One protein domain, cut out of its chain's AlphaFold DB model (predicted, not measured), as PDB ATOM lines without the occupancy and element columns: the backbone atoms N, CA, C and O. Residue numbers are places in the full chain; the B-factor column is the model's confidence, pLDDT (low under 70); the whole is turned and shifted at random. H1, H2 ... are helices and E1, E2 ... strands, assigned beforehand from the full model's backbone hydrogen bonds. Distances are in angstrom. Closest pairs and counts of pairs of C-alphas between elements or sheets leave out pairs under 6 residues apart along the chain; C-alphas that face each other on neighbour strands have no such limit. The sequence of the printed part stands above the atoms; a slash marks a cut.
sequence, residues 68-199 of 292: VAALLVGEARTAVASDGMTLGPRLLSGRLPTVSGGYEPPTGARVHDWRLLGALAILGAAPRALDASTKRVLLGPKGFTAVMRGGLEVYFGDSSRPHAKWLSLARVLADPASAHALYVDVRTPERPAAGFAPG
ATOM      1  N   VAL A  68     -43.417 -10.846  24.055       95.38
ATOM      2  CA  VAL A  68     -42.101 -11.356  23.619       95.38
ATOM      3  C   VAL A  68     -41.862 -12.792  24.063       95.38
ATOM      4  O   VAL A  68     -41.014 -13.483  23.513       95.38
ATOM      5  N   ALA A  69     -42.601 -13.255  25.070       95.69
ATOM      6  CA  ALA A  69     -42.457 -14.598  25.599       95.69
ATOM      7  C   ALA A  69     -43.785 -15.139  26.124       95.69
ATOM      8  O   ALA A  69     -44.660 -14.390  26.563       95.69
ATOM      9  N   ALA A  70     -43.892 -16.463  26.129       96.06
ATOM     10  CA  ALA A  70     -44.854 -17.189  26.938       96.06
ATOM     11  C   ALA A  70     -44.165 -17.626  28.237       96.06
ATOM     12  O   ALA A  70     -43.286 -18.494  28.217       96.06
ATOM     13  N   LEU A  71     -44.568 -17.034  29.356       95.94
ATOM     14  CA  LEU A  71     -44.181 -17.488  30.683       95.94
ATOM     15  C   LEU A  71     -44.910 -18.797  30.987       95.94
ATOM     16  O   LEU A  71     -46.135 -18.847  30.886       95.94
ATOM     17  N   LEU A  72     -44.152 -19.837  31.322       94.94
ATOM     18  CA  LEU A  72     -44.656 -21.156  31.690       94.94
ATOM     19  C   LEU A  72     -44.436 -21.389  33.189       94.94
ATOM     20  O   LEU A  72     -43.293 -21.343  33.656       94.94
ATOM     21  N   VAL A  73     -45.521 -21.659  33.914       93.94
ATOM     22  CA  VAL A  73     -45.520 -21.982  35.349       93.94
ATOM     23  C   VAL A  73     -46.435 -23.187  35.556       93.94
ATOM     24  O   VAL A  73     -47.655 -23.076  35.461       93.94
ATOM     25  N   GLY A  74     -45.849 -24.366  35.775       91.06
ATOM     26  CA  GLY A  74     -46.598 -25.622  35.666       91.06
ATOM     27  C   GLY A  74     -47.197 -25.772  34.262       91.06
ATOM     28  O   GLY A  74     -46.479 -25.644  33.273       91.06
ATOM     29  N   GLU A  75     -48.512 -25.984  34.186       88.56
ATOM     30  CA  GLU A  75     -49.274 -26.038  32.926       88.56
ATOM     31  C   GLU A  75     -49.778 -24.659  32.460       88.56
ATOM     32  O   GLU A  75     -50.224 -24.500  31.321       88.56
ATOM     33  N   ALA A  76     -49.714 -23.641  33.324       92.00
ATOM     34  CA  ALA A  76     -50.221 -22.319  33.004       92.00
ATOM     35  C   ALA A  76     -49.265 -21.572  32.070       92.00
ATOM     36  O   ALA A  76     -48.040 -21.570  32.250       92.00
ATOM     37  N   ARG A  77     -49.843 -20.925  31.055       93.75
ATOM     38  CA  ARG A  77     -49.116 -20.105  30.089       93.75
ATOM     39  C   ARG A  77     -49.720 -18.720  30.052       93.75
ATOM     40  O   ARG A  77     -50.921 -18.571  29.843       93.75
ATOM     41  N   THR A  78     -48.853 -17.721  30.135       94.75
ATOM     42  CA  THR A  78     -49.260 -16.322  30.077       94.75
ATOM     43  C   THR A  78     -48.273 -15.514  29.236       94.75
ATOM     44  O   THR A  78     -47.063 -15.734  29.292       94.75
ATOM     45  N   ALA A  79     -48.778 -14.604  28.399       95.31
ATOM     46  CA  ALA A  79     -47.930 -13.745  27.581       95.31
ATOM     47  C   ALA A  79     -47.292 -12.643  28.437       95.31
ATOM     48  O   ALA A  79     -47.966 -12.013  29.257       95.31
ATOM     49  N   VAL A  80     -46.001 -12.395  28.227       96.06
ATOM     50  CA  VAL A  80     -45.228 -11.392  28.969       96.06
ATOM     51  C   VAL A  80     -44.450 -10.510  27.994       96.06
ATOM     52  O   VAL A  80     -43.964 -10.975  26.957       96.06
ATOM     53  N   ALA A  81     -44.369  -9.220  28.311       96.06
ATOM     54  CA  ALA A  81     -43.608  -8.225  27.565       96.06
ATOM     55  C   ALA A  81     -42.138  -8.158  28.020       96.06
ATOM     56  O   ALA A  81     -41.764  -8.664  29.078       96.06
ATOM     57  N   SER A  82     -41.288  -7.498  27.232       95.31
ATOM     58  CA  SER A  82     -39.844  -7.402  27.502       95.31
ATOM     59  C   SER A  82     -39.481  -6.640  28.780       95.31
ATOM     60  O   SER A  82     -38.396  -6.832  29.318       95.31
ATOM     61  N   ASP A  83     -40.379  -5.796  29.287       93.44
ATOM     62  CA  ASP A  83     -40.217  -5.037  30.530       93.44
ATOM     63  C   ASP A  83     -40.685  -5.798  31.786       93.44
ATOM     64  O   ASP A  83     -40.642  -5.242  32.891       93.44
ATOM     65  N   GLY A  84     -41.120  -7.053  31.620       95.31
ATOM     66  CA  GLY A  84     -41.651  -7.897  32.687       95.31
ATOM     67  C   GLY A  84     -43.151  -7.747  32.913       95.31
ATOM     68  O   GLY A  84     -43.655  -8.283  33.895       95.31
ATOM     69  N   MET A  85     -43.873  -7.014  32.061       95.94
ATOM     70  CA  MET A  85     -45.314  -6.836  32.214       95.94
ATOM     71  C   MET A  85     -46.088  -8.084  31.784       95.94
ATOM     72  O   MET A  85     -45.949  -8.544  30.647       95.94
ATOM     73  N   THR A  86     -46.953  -8.591  32.655       95.56
ATOM     74  CA  THR A  86     -47.837  -9.716  32.351       95.56
ATOM     75  C   THR A  86     -49.060  -9.237  31.578       95.56
ATOM     76  O   THR A  86     -49.868  -8.463  32.092       95.56
ATOM     77  N   LEU A  87     -49.219  -9.717  30.344       93.44
ATOM     78  CA  LEU A  87     -50.300  -9.306  29.443       93.44
ATOM     79  C   LEU A  87     -51.485 -10.288  29.421       93.44
ATOM     80  O   LEU A  87     -52.533  -9.987  28.854       93.44
ATOM     81  N   GLY A  88     -51.324 -11.458  30.040       91.31
ATOM     82  CA  GLY A  88     -52.372 -12.470  30.159       91.31
ATOM     83  C   GLY A  88     -52.371 -13.515  29.030       91.31
ATOM     84  O   GLY A  88     -51.614 -13.417  28.059       91.31
ATOM     85  N   PRO A  89     -53.219 -14.550  29.139       90.19
ATOM     86  CA  PRO A  89     -53.227 -15.688  28.217       90.19
ATOM     87  C   PRO A  89     -53.827 -15.362  26.841       90.19
ATOM     88  O   PRO A  89     -53.505 -16.017  25.855       90.19
ATOM     89  N   ARG A  90     -54.670 -14.323  26.734       88.31
ATOM     90  CA  ARG A  90     -55.344 -13.942  25.475       88.31
ATOM     91  C   ARG A  90     -54.385 -13.492  24.371       88.31
ATOM     92  O   ARG A  90     -54.753 -13.529  23.204       88.31
ATOM     93  N   LEU A  91     -53.179 -13.062  24.740       87.75
ATOM     94  CA  LEU A  91     -52.145 -12.618  23.802       87.75
ATOM     95  C   LEU A  91     -51.098 -13.695  23.507       87.75
ATOM     96  O   LEU A  91     -50.083 -13.416  22.865       87.75
ATOM     97  N   LEU A  92     -51.325 -14.931  23.957       88.12
ATOM     98  CA  LEU A  92     -50.510 -16.055  23.530       88.12
ATOM     99  C   LEU A  92     -50.754 -16.317  22.046       88.12
ATOM    100  O   LEU A  92     -51.811 -16.794  21.641       88.12
ATOM    101  N   SER A  93     -49.746 -16.034  21.229       77.88
ATOM    102  CA  SER A  93     -49.692 -16.514  19.853       77.88
ATOM    103  C   SER A  93     -48.862 -17.797  19.780       77.88
ATOM    104  O   SER A  93     -47.982 -18.047  20.610       77.88
ATOM    105  N   GLY A  94     -49.124 -18.633  18.773       71.69
ATOM    106  CA  GLY A  94     -48.549 -19.981  18.671       71.69
ATOM    107  C   GLY A  94     -47.024 -20.057  18.508       71.69
ATOM    108  O   GLY A  94     -46.480 -21.157  18.458       71.69
ATOM    109  N   ARG A  95     -46.311 -18.926  18.410       84.44
ATOM    110  CA  ARG A  95     -44.864 -18.892  18.126       84.44
ATOM    111  C   ARG A  95     -44.015 -18.154  19.160       84.44
ATOM    112  O   ARG A  95     -42.814 -18.025  18.938       84.44
ATOM    113  N   LEU A  96     -44.581 -17.738  20.293       93.44
ATOM    114  CA  LEU A  96     -43.783 -17.087  21.332       93.44
ATOM    115  C   LEU A  96     -42.747 -18.059  21.930       93.44
ATOM    116  O   LEU A  96     -43.110 -19.194  22.266       93.44
ATOM    117  N   PRO A  97     -41.481 -17.634  22.075       95.62
ATOM    118  CA  PRO A  97     -40.492 -18.363  22.855       95.62
ATOM    119  C   PRO A  97     -40.983 -18.580  24.288       95.62
ATOM    120  O   PRO A  97     -41.684 -17.735  24.849       95.62
ATOM    121  N   THR A  98     -40.623 -19.708  24.896       95.50
ATOM    122  CA  THR A  98     -41.000 -19.981  26.286       95.50
ATOM    123  C   THR A  98     -39.915 -19.556  27.268       95.50
ATOM    124  O   THR A  98     -38.717 -19.690  27.004       95.50
ATOM    125  N   VAL A  99     -40.344 -19.069  28.430       95.56
ATOM    126  CA  VAL A  99     -39.478 -18.857  29.593       95.56
ATOM    127  C   VAL A  99     -40.149 -19.494  30.801       95.56
ATOM    128  O   VAL A  99     -41.349 -19.336  30.999       95.56
ATOM    129  N   SER A 100     -39.389 -20.246  31.588       93.81
ATOM    130  CA  SER A 100     -39.898 -20.887  32.801       93.81
ATOM    131  C   SER A 100     -39.839 -19.920  33.981       93.81
ATOM    132  O   SER A 100     -38.831 -19.239  34.167       93.81
ATOM    133  N   GLY A 101     -40.898 -19.890  34.788       91.00
ATOM    134  CA  GLY A 101     -40.944 -19.142  36.044       91.00
ATOM    135  C   GLY A 101     -41.397 -20.011  37.212       91.00
ATOM    136  O   GLY A 101     -41.976 -21.077  37.019       91.00
ATOM    137  N   GLY A 102     -41.126 -19.547  38.432       90.25
ATOM    138  CA  GLY A 102     -41.605 -20.198  39.659       90.25
ATOM    139  C   GLY A 102     -42.973 -19.701  40.140       90.25
ATOM    140  O   GLY A 102     -43.582 -20.333  40.993       90.25
ATOM    141  N   TYR A 103     -43.448 -18.572  39.614       90.62
ATOM    142  CA  TYR A 103     -44.690 -17.924  40.025       90.62
ATOM    143  C   TYR A 103     -45.373 -17.297  38.814       90.62
ATOM    144  O   TYR A 103     -44.708 -16.648  38.003       90.62
ATOM    145  N   GLU A 104     -46.686 -17.490  38.697       90.25
ATOM    146  CA  GLU A 104     -47.500 -16.848  37.669       90.25
ATOM    147  C   GLU A 104     -48.021 -15.506  38.202       90.25
ATOM    148  O   GLU A 104     -48.844 -15.491  39.120       90.25
ATOM    149  N   PRO A 105     -47.565 -14.366  37.655       91.12
ATOM    150  CA  PRO A 105     -48.086 -13.074  38.058       91.12
ATOM    151  C   PRO A 105     -49.505 -12.886  37.507       91.12
ATOM    152  O   PRO A 105     -49.778 -13.302  36.379       91.12
ATOM    153  N   PRO A 106     -50.389 -12.175  38.225       92.88
ATOM    154  CA  PRO A 106     -51.665 -11.735  37.673       92.88
ATOM    155  C   PRO A 106     -51.485 -10.925  36.381       92.88
ATOM    156  O   PRO A 106     -50.468 -10.255  36.178       92.88
ATOM    157  N   THR A 107     -52.498 -10.928  35.512       92.25
ATOM    158  CA  THR A 107     -52.517 -10.009  34.361       92.25
ATOM    159  C   THR A 107     -52.480  -8.572  34.871       92.25
ATOM    160  O   THR A 107     -53.196  -8.239  35.811       92.25
ATOM    161  N   GLY A 108     -51.630  -7.732  34.289       91.75
ATOM    162  CA  GLY A 108     -51.425  -6.380  34.800       91.75
ATOM    163  C   GLY A 108     -50.398  -6.268  35.930       91.75
ATOM    164  O   GLY A 108     -50.080  -5.156  36.345       91.75
ATOM    165  N   ALA A 109     -49.830  -7.377  36.405       94.19
ATOM    166  CA  ALA A 109     -48.711  -7.347  37.337       94.19
ATOM    167  C   ALA A 109     -47.366  -7.305  36.601       94.19
ATOM    168  O   ALA A 109     -47.250  -7.669  35.425       94.19
ATOM    169  N   ARG A 110     -46.329  -6.879  37.327       93.94
ATOM    170  CA  ARG A 110     -44.951  -6.882  36.845       93.94
ATOM    171  C   ARG A 110     -44.163  -8.012  37.491       93.94
ATOM    172  O   ARG A 110     -44.258  -8.257  38.691       93.94
ATOM    173  N   VAL A 111     -43.352  -8.678  36.687       94.50
ATOM    174  CA  VAL A 111     -42.353  -9.631  37.153       94.50
ATOM    175  C   VAL A 111     -41.195  -8.884  37.812       94.50
ATOM    176  O   VAL A 111     -40.652  -7.938  37.241       94.50
ATOM    177  N   HIS A 112     -40.766  -9.370  38.976       93.31
ATOM    178  CA  HIS A 112     -39.602  -8.847  39.697       93.31
ATOM    179  C   HIS A 112     -38.418  -9.823  39.760       93.31
ATOM    180  O   HIS A 112     -37.324  -9.422  40.150       93.31
ATOM    181  N   ASP A 113     -38.603 -11.084  39.359       94.25
ATOM    182  CA  ASP A 113     -37.511 -12.059  39.312       94.25
ATOM    183  C   ASP A 113     -36.460 -11.639  38.275       94.25
ATOM    184  O   ASP A 113     -36.735 -11.563  37.074       94.25
ATOM    185  N   TRP A 114     -35.237 -11.391  38.745       94.44
ATOM    186  CA  TRP A 114     -34.114 -10.968  37.915       94.44
ATOM    187  C   TRP A 114     -33.775 -11.984  36.820       94.44
ATOM    188  O   TRP A 114     -33.342 -11.591  35.735       94.44
ATOM    189  N   ARG A 115     -33.989 -13.285  37.070       95.19
ATOM    190  CA  ARG A 115     -33.719 -14.349  36.091       95.19
ATOM    191  C   ARG A 115     -34.672 -14.227  34.914       95.19
ATOM    192  O   ARG A 115     -34.248 -14.227  33.759       95.19
ATOM    193  N   LEU A 116     -35.956 -14.063  35.216       95.69
ATOM    194  CA  LEU A 116     -36.996 -13.887  34.214       95.69
ATOM    195  C   LEU A 116     -36.823 -12.555  33.474       95.69
ATOM    196  O   LEU A 116     -36.856 -12.542  32.248       95.69
ATOM    197  N   LEU A 117     -36.535 -11.458  34.181       96.19
ATOM    198  CA  LEU A 117     -36.249 -10.162  33.554       96.19
ATOM    199  C   LEU A 117     -35.034 -10.219  32.617       96.19
ATOM    200  O   LEU A 117     -35.082  -9.655  31.527       96.19
ATOM    201  N   GLY A 118     -33.969 -10.932  32.991       96.81
ATOM    202  CA  GLY A 118     -32.806 -11.121  32.125       96.81
ATOM    203  C   GLY A 118     -33.135 -11.908  30.852       96.81
ATOM    204  O   GLY A 118     -32.741 -11.497  29.759       96.81
ATOM    205  N   ALA A 119     -33.919 -12.982  30.966       97.25
ATOM    206  CA  ALA A 119     -34.392 -13.744  29.811       97.25
ATOM    207  C   ALA A 119     -35.313 -12.910  28.900       97.25
ATOM    208  O   ALA A 119     -35.165 -12.937  27.678       97.25
ATOM    209  N   LEU A 120     -36.224 -12.124  29.484       97.06
ATOM    210  CA  LEU A 120     -37.122 -11.223  28.756       97.06
ATOM    211  C   LEU A 120     -36.371 -10.078  28.070       97.06
ATOM    212  O   LEU A 120     -36.740  -9.700  26.962       97.06
ATOM    213  N   ALA A 121     -35.303  -9.560  28.679       96.88
ATOM    214  CA  ALA A 121     -34.436  -8.562  28.058       96.88
ATOM    215  C   ALA A 121     -33.702  -9.131  26.833       96.88
ATOM    216  O   ALA A 121     -33.592  -8.455  25.811       96.88
ATOM    217  N   ILE A 122     -33.248 -10.388  26.907       97.44
ATOM    218  CA  ILE A 122     -32.652 -11.088  25.764       97.44
ATOM    219  C   ILE A 122     -33.692 -11.267  24.655       97.44
ATOM    220  O   ILE A 122     -33.434 -10.864  23.525       97.44
ATOM    221  N   LEU A 123     -34.874 -11.803  24.963       96.88
ATOM    222  CA  LEU A 123     -35.935 -12.015  23.969       96.88
ATOM    223  C   LEU A 123     -36.444 -10.704  23.361       96.88
ATOM    224  O   LEU A 123     -36.580 -10.590  22.149       96.88
ATOM    225  N   GLY A 124     -36.643  -9.673  24.180       95.44
ATOM    226  CA  GLY A 124     -37.108  -8.362  23.728       95.44
ATOM    227  C   GLY A 124     -36.131  -7.619  22.817       95.44
ATOM    228  O   GLY A 124     -36.543  -6.710  22.102       95.44
ATOM    229  N   ALA A 125     -34.854  -8.000  22.833       96.69
ATOM    230  CA  ALA A 125     -33.826  -7.443  21.963       96.69
ATOM    231  C   ALA A 125     -33.614  -8.246  20.669       96.69
ATOM    232  O   ALA A 125     -32.820  -7.825  19.820       96.69
ATOM    233  N   ALA A 126     -34.278  -9.398  20.525       95.56
ATOM    234  CA  ALA A 126     -34.107 -10.284  19.386       95.56
ATOM    235  C   ALA A 126     -34.650  -9.644  18.095       95.56
ATOM    236  O   ALA A 126     -35.788  -9.166  18.062       95.56
ATOM    237  N   PRO A 127     -33.880  -9.649  16.990       94.44
ATOM    238  CA  PRO A 127     -34.410  -9.318  15.675       94.44
ATOM    239  C   PRO A 127     -35.579 -10.242  15.316       94.44
ATOM    240  O   PRO A 127     -35.516 -11.443  15.582       94.44
ATOM    241  N   ARG A 128     -36.613  -9.717  14.640       89.56
ATOM    242  CA  ARG A 128     -37.845 -10.472  14.315       89.56
ATOM    243  C   ARG A 128     -37.588 -11.837  13.658       89.56
ATOM    244  O   ARG A 128     -38.283 -12.800  13.963       89.56
ATOM    245  N   ALA A 129     -36.584 -11.928  12.782       90.06
ATOM    246  CA  ALA A 129     -36.215 -13.178  12.113       90.06
ATOM    247  C   ALA A 129     -35.680 -14.251  13.089       90.06
ATOM    248  O   ALA A 129     -35.955 -15.442  12.925       90.06
ATOM    249  N   LEU A 130     -34.948 -13.834  14.126       93.06
ATOM    250  CA  LEU A 130     -34.362 -14.729  15.126       93.06
ATOM    251  C   LEU A 130     -35.339 -15.045  16.262       93.06
ATOM    252  O   LEU A 130     -35.345 -16.171  16.756       93.06
ATOM    253  N   ASP A 131     -36.222 -14.113  16.617       90.88
ATOM    254  CA  ASP A 131     -37.293 -14.343  17.594       90.88
ATOM    255  C   ASP A 131     -38.215 -15.501  17.157       90.88
ATOM    256  O   ASP A 131     -38.404 -16.487  17.874       90.88
ATOM    257  N   ALA A 132     -38.644 -15.486  15.889       90.12
ATOM    258  CA  ALA A 132     -39.424 -16.568  15.280       90.12
ATOM    259  C   ALA A 132     -38.684 -17.919  15.224       90.12
ATOM    260  O   ALA A 132     -39.316 -18.969  15.072       90.12
ATOM    261  N   SER A 133     -37.364 -17.921  15.388       93.69
ATOM    262  CA  SER A 133     -36.533 -19.125  15.438       93.69
ATOM    263  C   SER A 133     -36.164 -19.531  16.868       93.69
ATOM    264  O   SER A 133     -35.711 -20.653  17.077       93.69
ATOM    265  N   THR A 134     -36.400 -18.678  17.864       96.50
ATOM    266  CA  THR A 134     -36.056 -18.939  19.264       96.50
ATOM    267  C   THR A 134     -37.142 -19.780  19.927       96.50
ATOM    268  O   THR A 134     -38.312 -19.404  19.969       96.50
ATOM    269  N   LYS A 135     -36.777 -20.953  20.446       96.19
ATOM    270  CA  LYS A 135     -37.711 -21.868  21.116       96.19
ATOM    271  C   LYS A 135     -37.925 -21.470  22.571       96.19
ATOM    272  O   LYS A 135     -39.064 -21.434  23.028       96.19
ATOM    273  N   ARG A 136     -36.836 -21.218  23.299       96.00
ATOM    274  CA  ARG A 136     -36.861 -20.880  24.729       96.00
ATOM    275  C   ARG A 136     -35.574 -20.205  25.174       96.00
ATOM    276  O   ARG A 136     -34.541 -20.397  24.536       96.00
ATOM    277  N   VAL A 137     -35.622 -19.501  26.300       97.25
ATOM    278  CA  VAL A 137     -34.428 -19.005  27.003       97.25
ATOM    279  C   VAL A 137     -34.389 -19.609  28.398       97.25
ATOM    280  O   VAL A 137     -35.396 -19.630  29.103       97.25
ATOM    281  N   LEU A 138     -33.224 -20.125  28.779       95.31
ATOM    282  CA  LEU A 138     -32.984 -20.763  30.069       95.31
ATOM    283  C   LEU A 138     -31.721 -20.200  30.717       95.31
ATOM    284  O   LEU A 138     -30.816 -19.742  30.027       95.31
ATOM    285  N   LEU A 139     -31.668 -20.244  32.044       95.19
ATOM    286  CA  LEU A 139     -30.481 -19.900  32.816       95.19
ATOM    287  C   LEU A 139     -29.781 -21.195  33.237       95.19
ATOM    288  O   LEU A 139     -30.391 -22.039  33.889       95.19
ATOM    289  N   GLY A 140     -28.517 -21.351  32.854       93.31
ATOM    290  CA  GLY A 140     -27.705 -22.523  33.169       93.31
ATOM    291  C   GLY A 140     -26.278 -22.161  33.595       93.31
ATOM    292  O   GLY A 140     -25.984 -20.994  33.858       93.31
ATOM    293  N   PRO A 141     -25.356 -23.142  33.628       92.88
ATOM    294  CA  PRO A 141     -23.970 -22.927  34.063       92.88
ATOM    295  C   PRO A 141     -23.197 -21.910  33.212       92.88
ATOM    296  O   PRO A 141     -22.290 -21.247  33.702       92.88
ATOM    297  N   LYS A 142     -23.565 -21.770  31.932       93.19
ATOM    298  CA  LYS A 142     -22.986 -20.794  30.993       93.19
ATOM    299  C   LYS A 142     -23.730 -19.452  31.001       93.19
ATOM    300  O   LYS A 142     -23.535 -18.650  30.093       93.19
ATOM    301  N   GLY A 143     -24.584 -19.222  31.999       96.31
ATOM    302  CA  GLY A 143     -25.489 -18.084  32.064       96.31
ATOM    303  C   GLY A 143     -26.748 -18.298  31.224       96.31
ATOM    304  O   GLY A 143     -27.252 -19.417  31.118       96.31
ATOM    305  N   PHE A 144     -27.295 -17.222  30.666       97.88
ATOM    306  CA  PHE A 144     -28.444 -17.281  29.777       97.88
ATOM    307  C   PHE A 144     -28.082 -17.993  28.475       97.88
ATOM    308  O   PHE A 144     -27.117 -17.635  27.796       97.88
ATOM    309  N   THR A 145     -28.906 -18.967  28.114       97.94
ATOM    310  CA  THR A 145     -28.810 -19.728  26.873       97.94
ATOM    311  C   THR A 145     -30.135 -19.629  26.135       97.94
ATOM    312  O   THR A 145     -31.179 -20.010  26.674       97.94
ATOM    313  N   ALA A 146     -30.104 -19.146  24.896       97.69
ATOM    314  CA  ALA A 146     -31.246 -19.234  23.996       97.69
ATOM    315  C   ALA A 146     -31.155 -20.544  23.212       97.69
ATOM    316  O   ALA A 146     -30.149 -20.829  22.570       97.69
ATOM    317  N   VAL A 147     -32.207 -21.352  23.270       97.19
ATOM    318  CA  VAL A 147     -32.324 -22.573  22.474       97.19
ATOM    319  C   VAL A 147     -33.174 -22.247  21.261       97.19
ATOM    320  O   VAL A 147     -34.331 -21.842  21.397       97.19
ATOM    321  N   MET A 148     -32.615 -22.439  20.074       96.19
ATOM    322  CA  MET A 148     -33.311 -22.245  18.808       96.19
ATOM    323  C   MET A 148     -34.175 -23.471  18.477       96.19
ATOM    324  O   MET A 148     -33.939 -24.583  18.951       96.19
ATOM    325  N   ARG A 149     -35.195 -23.301  17.633       94.44
ATOM    326  CA  ARG A 149     -36.107 -24.379  17.211       94.44
ATOM    327  C   ARG A 149     -35.394 -25.501  16.449       94.44
ATOM    328  O   ARG A 149     -35.825 -26.641  16.556       94.44
ATOM    329  N   GLY A 150     -34.292 -25.188  15.764       91.50
ATOM    330  CA  GLY A 150     -33.419 -26.160  15.095       91.50
ATOM    331  C   GLY A 150     -32.408 -26.862  16.009       91.50
ATOM    332  O   GLY A 150     -31.561 -27.589  15.511       91.50
ATOM    333  N   GLY A 151     -32.455 -26.631  17.326       93.88
ATOM    334  CA  GLY A 151     -31.549 -27.262  18.291       93.88
ATOM    335  C   GLY A 151     -30.249 -26.501  18.562       93.88
ATOM    336  O   GLY A 151     -29.566 -26.844  19.518       93.88
ATOM    337  N   LEU A 152     -29.941 -25.445  17.799       96.12
ATOM    338  CA  LEU A 152     -28.787 -24.581  18.062       96.12
ATOM    339  C   LEU A 152     -28.893 -23.932  19.452       96.12
ATOM    340  O   LEU A 152     -29.896 -23.279  19.763       96.12
ATOM    341  N   GLU A 153     -27.838 -24.058  20.253       97.12
ATOM    342  CA  GLU A 153     -27.706 -23.352  21.529       97.12
ATOM    343  C   GLU A 153     -26.907 -22.060  21.368       97.12
ATOM    344  O   GLU A 153     -25.810 -22.056  20.822       97.12
ATOM    345  N   VAL A 154     -27.424 -20.950  21.885       97.94
ATOM    346  CA  VAL A 154     -26.731 -19.659  21.856       97.94
ATOM    347  C   VAL A 154     -26.412 -19.228  23.277       97.94
ATOM    348  O   VAL A 154     -27.325 -18.978  24.067       97.94
ATOM    349  N   TYR A 155     -25.128 -19.117  23.609       98.06
ATOM    350  CA  TYR A 155     -24.673 -18.719  24.941       98.06
ATOM    351  C   TYR A 155     -24.539 -17.202  25.031       98.06
ATOM    352  O   TYR A 155     -23.647 -16.606  24.433       98.06
ATOM    353  N   PHE A 156     -25.423 -16.578  25.811       97.94
ATOM    354  CA  PHE A 156     -25.397 -15.144  26.089       97.94
ATOM    355  C   PHE A 156     -24.553 -14.809  27.320       97.94
ATOM    356  O   PHE A 156     -23.993 -13.716  27.383       97.94
ATOM    357  N   GLY A 157     -24.429 -15.718  28.294       97.19
ATOM    358  CA  GLY A 157     -23.792 -15.400  29.575       97.19
ATOM    359  C   GLY A 157     -24.726 -14.564  30.438       97.19
ATOM    360  O   GLY A 157     -25.623 -15.089  31.085       97.19
ATOM    361  N   ASP A 158     -24.559 -13.253  30.431       95.75
ATOM    362  CA  ASP A 158     -25.477 -12.330  31.099       95.75
ATOM    363  C   ASP A 158     -26.499 -11.706  30.126       95.75
ATOM    364  O   ASP A 158     -26.435 -11.872  28.903       95.75
ATOM    365  N   SER A 159     -27.449 -10.957  30.683       95.81
ATOM    366  CA  SER A 159     -28.446 -10.190  29.931       95.81
ATOM    367  C   SER A 159     -27.945  -8.816  29.469       95.81
ATOM    368  O   SER A 159     -28.728  -8.029  28.936       95.81
ATOM    369  N   SER A 160     -26.659  -8.494  29.653       96.38
ATOM    370  CA  SER A 160     -26.097  -7.220  29.208       96.38
ATOM    371  C   SER A 160     -25.920  -7.195  27.687       96.38
ATOM    372  O   SER A 160     -25.696  -8.222  27.039       96.38
ATOM    373  N   ARG A 161     -26.037  -5.994  27.108       97.25
ATOM    374  CA  ARG A 161     -25.850  -5.719  25.669       97.25
ATOM    375  C   ARG A 161     -26.571  -6.724  24.741       97.25
ATOM    376  O   ARG A 161     -25.973  -7.174  23.761       97.25
ATOM    377  N   PRO A 162     -27.852  -7.067  24.984       97.19
ATOM    378  CA  PRO A 162     -28.498  -8.178  24.288       97.19
ATOM    379  C   PRO A 162     -28.611  -7.930  22.774       97.19
ATOM    380  O   PRO A 162     -28.407  -8.849  21.989       97.19
ATOM    381  N   HIS A 163     -28.804  -6.677  22.342       97.19
ATOM    382  CA  HIS A 163     -28.787  -6.307  20.921       97.19
ATOM    383  C   HIS A 163     -27.449  -6.605  20.230       97.19
ATOM    384  O   HIS A 163     -27.436  -7.134  19.121       97.19
ATOM    385  N   ALA A 164     -26.319  -6.299  20.879       97.88
ATOM    386  CA  ALA A 164     -24.996  -6.563  20.310       97.88
ATOM    387  C   ALA A 164     -24.749  -8.072  20.169       97.88
ATOM    388  O   ALA A 164     -24.219  -8.522  19.156       97.88
ATOM    389  N   LYS A 165     -25.198  -8.860  21.152       98.12
ATOM    390  CA  LYS A 165     -25.099 -10.326  21.141       98.12
ATOM    391  C   LYS A 165     -25.957 -10.950  20.038       98.12
ATOM    392  O   LYS A 165     -25.477 -11.813  19.308       98.12
ATOM    393  N   TRP A 166     -27.177 -10.455  19.833       98.00
ATOM    394  CA  TRP A 166     -28.015 -10.880  18.708       98.00
ATOM    395  C   TRP A 166     -27.424 -10.520  17.347       98.00
ATOM    396  O   TRP A 166     -27.463 -11.337  16.430       98.00
ATOM    397  N   LEU A 167     -26.852  -9.323  17.209       97.31
ATOM    398  CA  LEU A 167     -26.179  -8.923  15.975       97.31
ATOM    399  C   LEU A 167     -24.952  -9.803  15.702       97.31
ATOM    400  O   LEU A 167     -24.722 -10.212  14.566       97.31
ATOM    401  N   SER A 168     -24.196 -10.131  16.749       97.19
ATOM    402  CA  SER A 168     -23.073 -11.061  16.672       97.19
ATOM    403  C   SER A 168     -23.519 -12.452  16.217       97.19
ATOM    404  O   SER A 168     -22.889 -13.028  15.337       97.19
ATOM    405  N   LEU A 169     -24.626 -12.973  16.756       97.44
ATOM    406  CA  LEU A 169     -25.206 -14.236  16.298       97.44
ATOM    407  C   LEU A 169     -25.603 -14.165  14.820       97.44
ATOM    408  O   LEU A 169     -25.275 -15.071  14.061       97.44
ATOM    409  N   ALA A 170     -26.285 -13.097  14.401       95.88
ATOM    410  CA  ALA A 170     -26.702 -12.929  13.012       95.88
ATOM    411  C   ALA A 170     -25.505 -12.952  12.046       95.88
ATOM    412  O   ALA A 170     -25.601 -13.550  10.979       95.88
ATOM    413  N   ARG A 171     -24.369 -12.360  12.439       95.31
ATOM    414  CA  ARG A 171     -23.120 -12.410  11.660       95.31
ATOM    415  C   ARG A 171     -22.566 -13.825  11.535       95.31
ATOM    416  O   ARG A 171     -22.201 -14.215  10.437       95.31
ATOM    417  N   VAL A 172     -22.540 -14.593  12.627       96.19
ATOM    418  CA  VAL A 172     -22.093 -15.998  12.600       96.19
ATOM    419  C   VAL A 172     -22.998 -16.836  11.706       96.19
ATOM    420  O   VAL A 172     -22.514 -17.583  10.872       96.19
ATOM    421  N   LEU A 173     -24.318 -16.684  11.832       94.06
ATOM    422  CA  LEU A 173     -25.279 -17.447  11.030       94.06
ATOM    423  C   LEU A 173     -25.274 -17.073   9.543       94.06
ATOM    424  O   LEU A 173     -25.742 -17.857   8.723       94.06
ATOM    425  N   ALA A 174     -24.777 -15.885   9.196       93.94
ATOM    426  CA  ALA A 174     -24.592 -15.473   7.810       93.94
ATOM    427  C   ALA A 174     -23.345 -16.103   7.162       93.94
ATOM    428  O   ALA A 174     -23.253 -16.103   5.937       93.94
ATOM    429  N   ASP A 175     -22.405 -16.633   7.953       94.25
ATOM    430  CA  ASP A 175     -21.222 -17.335   7.455       94.25
ATOM    431  C   ASP A 175     -21.559 -18.811   7.159       94.25
ATOM    432  O   ASP A 175     -21.873 -19.565   8.088       94.25
ATOM    433  N   PRO A 176     -21.461 -19.272   5.896       91.12
ATOM    434  CA  PRO A 176     -21.707 -20.668   5.538       91.12
ATOM    435  C   PRO A 176     -20.814 -21.663   6.283       91.12
ATOM    436  O   PRO A 176     -21.241 -22.790   6.524       91.12
ATOM    437  N   ALA A 177     -19.605 -21.266   6.699       88.88
ATOM    438  CA  ALA A 177     -18.715 -22.129   7.476       88.88
ATOM    439  C   ALA A 177     -19.263 -22.437   8.882       88.88
ATOM    440  O   ALA A 177     -18.843 -23.407   9.510       88.88
ATOM    441  N   SER A 178     -20.218 -21.632   9.362       90.00
ATOM    442  CA  SER A 178     -20.939 -21.839  10.622       90.00
ATOM    443  C   SER A 178     -22.217 -22.666  10.458       90.00
ATOM    444  O   SER A 178     -22.932 -22.905  11.438       90.00
ATOM    445  N   ALA A 179     -22.524 -23.126   9.238       85.25
ATOM    446  CA  ALA A 179     -23.610 -24.068   9.017       85.25
ATOM    447  C   ALA A 179     -23.382 -25.331   9.862       85.25
ATOM    448  O   ALA A 179     -22.268 -25.833   9.972       85.25
ATOM    449  N   HIS A 180     -24.451 -25.851  10.467       86.50
ATOM    450  CA  HIS A 180     -24.413 -27.024  11.357       86.50
ATOM    451  C   HIS A 180     -23.650 -26.842  12.680       86.50
ATOM    452  O   HIS A 180     -23.360 -27.832  13.355       86.50
ATOM    453  N   ALA A 181     -23.375 -25.605  13.103       93.69
ATOM    454  CA  ALA A 181     -22.929 -25.355  14.468       93.69
ATOM    455  C   ALA A 181     -23.940 -25.933  15.479       93.69
ATOM    456  O   ALA A 181     -25.152 -25.739  15.357       93.69
ATOM    457  N   LEU A 182     -23.434 -26.639  16.491       95.25
ATOM    458  CA  LEU A 182     -24.233 -27.129  17.618       95.25
ATOM    459  C   LEU A 182     -24.500 -26.015  18.626       95.25
ATOM    460  O   LEU A 182     -25.564 -25.963  19.245       95.25
ATOM    461  N   TYR A 183     -23.531 -25.115  18.779       96.19
ATOM    462  CA  TYR A 183     -23.677 -23.940  19.618       96.19
ATOM    463  C   TYR A 183     -22.962 -22.727  19.028       96.19
ATOM    464  O   TYR A 183     -21.992 -22.857  18.282       96.19
ATOM    465  N   VAL A 184     -23.422 -21.538  19.409       97.38
ATOM    466  CA  VAL A 184     -22.724 -20.270  19.186       97.38
ATOM    467  C   VAL A 184     -22.544 -19.566  20.522       97.38
ATOM    468  O   VAL A 184     -23.498 -19.335  21.263       97.38
ATOM    469  N   ASP A 185     -21.311 -19.201  20.838       97.50
ATOM    470  CA  ASP A 185     -20.977 -18.387  21.994       97.50
ATOM    471  C   ASP A 185     -20.937 -16.909  21.601       97.50
ATOM    472  O   ASP A 185     -20.117 -16.504  20.780       97.50
ATOM    473  N   VAL A 186     -21.835 -16.111  22.182       98.00
ATOM    474  CA  VAL A 186     -21.920 -14.655  21.982       98.00
ATOM    475  C   VAL A 186     -21.713 -13.890  23.288       98.00
ATOM    476  O   VAL A 186     -22.086 -12.721  23.389       98.00
ATOM    477  N   ARG A 187     -21.108 -14.519  24.307       97.38
ATOM    478  CA  ARG A 187     -20.809 -13.862  25.592       97.38
ATOM    479  C   ARG A 187     -19.966 -12.602  25.402       97.38
ATOM    480  O   ARG A 187     -20.211 -11.600  26.066       97.38
ATOM    481  N   THR A 188     -19.036 -12.647  24.449       96.81
ATOM    482  CA  THR A 188     -18.269 -11.490  23.970       96.81
ATOM    483  C   THR A 188     -18.709 -11.181  22.535       96.81
ATOM    484  O   THR A 188     -18.237 -11.851  21.617       96.81
ATOM    485  N   PRO A 189     -19.621 -10.219  22.298       95.75
ATOM    486  CA  PRO A 189     -20.182  -9.975  20.964       95.75
ATOM    487  C   PRO A 189     -19.143  -9.510  19.928       95.75
ATOM    488  O   PRO A 189     -19.392  -9.562  18.728       95.75
ATOM    489  N   GLU A 190     -17.970  -9.057  20.368       96.88
ATOM    490  CA  GLU A 190     -16.836  -8.719  19.503       96.88
ATOM    491  C   GLU A 190     -16.047  -9.954  19.035       96.88
ATOM    492  O   GLU A 190     -15.267  -9.860  18.090       96.88
ATOM    493  N   ARG A 191     -16.220 -11.103  19.701       96.12
ATOM    494  CA  ARG A 191     -15.506 -12.361  19.436       96.12
ATOM    495  C   ARG A 191     -16.458 -13.558  19.546       96.12
ATOM    496  O   ARG A 191     -16.315 -14.357  20.475       96.12
ATOM    497  N   PRO A 192     -17.441 -13.685  18.639       95.81
ATOM    498  CA  PRO A 192     -18.292 -14.856  18.645       95.81
ATOM    499  C   PRO A 192     -17.530 -16.111  18.224       95.81
ATOM    500  O   PRO A 192     -16.609 -16.044  17.408       95.81
ATOM    501  N   ALA A 193     -17.959 -17.262  18.733       95.25
ATOM    502  CA  ALA A 193     -17.407 -18.557  18.351       95.25
ATOM    503  C   ALA A 193     -18.524 -19.551  18.026       95.25
ATOM    504  O   ALA A 193     -19.457 -19.711  18.811       95.25
ATOM    505  N   ALA A 194     -18.414 -20.236  16.890       95.50
ATOM    506  CA  ALA A 194     -19.259 -21.374  16.549       95.50
ATOM    507  C   ALA A 194     -18.562 -22.672  16.968       95.50
ATOM    508  O   ALA A 194     -17.369 -22.856  16.727       95.50
ATOM    509  N   GLY A 195     -19.307 -23.567  17.608       92.31
ATOM    510  CA  GLY A 195     -18.824 -24.879  18.002       92.31
ATOM    511  C   GLY A 195     -19.581 -25.995  17.304       92.31
ATOM    512  O   GLY A 195     -20.803 -25.945  17.163       92.31
ATOM    513  N   PHE A 196     -18.843 -27.024  16.906       89.94
ATOM    514  CA  PHE A 196     -19.346 -28.164  16.144       89.94
ATOM    515  C   PHE A 196     -19.242 -29.451  16.958       89.94
ATOM    516  O   PHE A 196     -18.606 -29.494  18.016       89.94
ATOM    517  N   ALA A 197     -19.878 -30.508  16.457       82.56
ATOM    518  CA  ALA A 197     -19.689 -31.841  17.005       82.56
ATOM    519  C   ALA A 197     -18.202 -32.242  16.924       82.56
ATOM    520  O   ALA A 197     -17.526 -31.901  15.946       82.56
ATOM    521  N   PRO A 198     -17.673 -32.977  17.916       70.31
ATOM    522  CA  PRO A 198     -16.327 -33.528  17.820       70.31
ATOM    523  C   PRO A 198     -16.206 -34.400  16.559       70.31
ATOM    524  O   PRO A 198     -17.053 -35.253  16.307       70.31
ATOM    525  N   GLY A 199     -15.161 -34.164  15.760       65.69
ATOM    526  CA  GLY A 199     -14.940 -34.846  14.477       65.69
ATOM    527  C   GLY A 199     -15.551 -34.153  13.253       65.69
ATOM    528  O   GLY A 199     -15.285 -34.578  12.132       65.69
TER     529      GLY A 199
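Overview. This is residues 68 to 199 of the 292 residues of an uncharacterized protein of Actinobacteria bacterium (UniProt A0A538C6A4). A long, strongly twisted wall of nine strands runs the length of the domain; it curls round H1, and H3 packs over the same face at E7, E8 and E9. The short H2 only grazes the sheet. The printed part has 132 residues, with three named helices and nine named strands in the order E1 E2 E3 E4 H1 H2 E5 E6 E7 H3 E8 E9, class mixed. The sheet is mixed, in the order E3 E2 E1 E4 E5 E6 E7 E8 E9. The whole is compact, with a radius of gyration of the C-alphas of 14.8 A, yet elongated, spanning 47 by 26 by 24 A.

Along the chain. Find C-alpha 68 at (-42.101, -11.356, 23.619); there E1 begins and runs to residue 73, 16.2 A. E2 follows, residues 76 to 81, 16.5 A, then E3, 86 to 88, and E4, 98 to 100. H1 runs from C-alpha 114 at (-34.114, -10.968, 37.915) to residue 124, 14.7 A; H2 is residues 128 to 131. Next come E5, 134 to 140, 16.6 A, E6, 143 to 148, 15.9 A, and E7, 153 to 157, 12.0 A. H3, residues 162 to 174, is 18.4 A long. E8 is 183 to 185; E9, 193 to 195, ends at C-alpha 195, (-18.824, -24.879, 18.002).

Arrangement. Start at the edge strand E3: E1 E2 E3 form a meander, each strand the antiparallel neighbour of the one before, with N 87 and O 79 2.8 A apart and N 71 and O 78 2.8 A apart. E4 is parallel to E1, N 72 to O 99 2.9 A, and to E5, N 98 to O 135 3.0 A. E5 E6 E7 form a second meander, with N 138 to O 145 2.9 A and N 146 to O 154 2.9 A. E8 is parallel to E7, N 184 to O 153 2.8 A; E8 and the edge strand E9 form a hairpin, N 185 to O 193 2.8 A. Two strand-helix-strand units, parallel neighbour strands with helix between, have left-handed crossovers: E4, H1 H2, E5 and E7, H3, E8. H1 and H3 are on the same face, making two layers, helices on one face of a sheet. The closest C-alphas of H1 and E5 are those of Ala 119 and Val 137, 6.0 A. H3 has a height over the sheet of 9.5 A. H1 and H3 only just touch, only at their ends, with 3 pairs of C-alphas within 8 A, Ile 122 and Pro 162 closest at 5.3 A. Every O i to N i+4 pair is within hydrogen-bond range in H1 and H3; H2 is too short for one.

Size, cuts and confidence. The C-alphas farthest apart, of Gly 108 and Gly 199, are 50.5 A apart. The printed part has no cut. The link from E4 to H1, residues 101 to 113, is long. Mean pLDDT of the printed part is 93.7; look at residue 199 for the one value under 70.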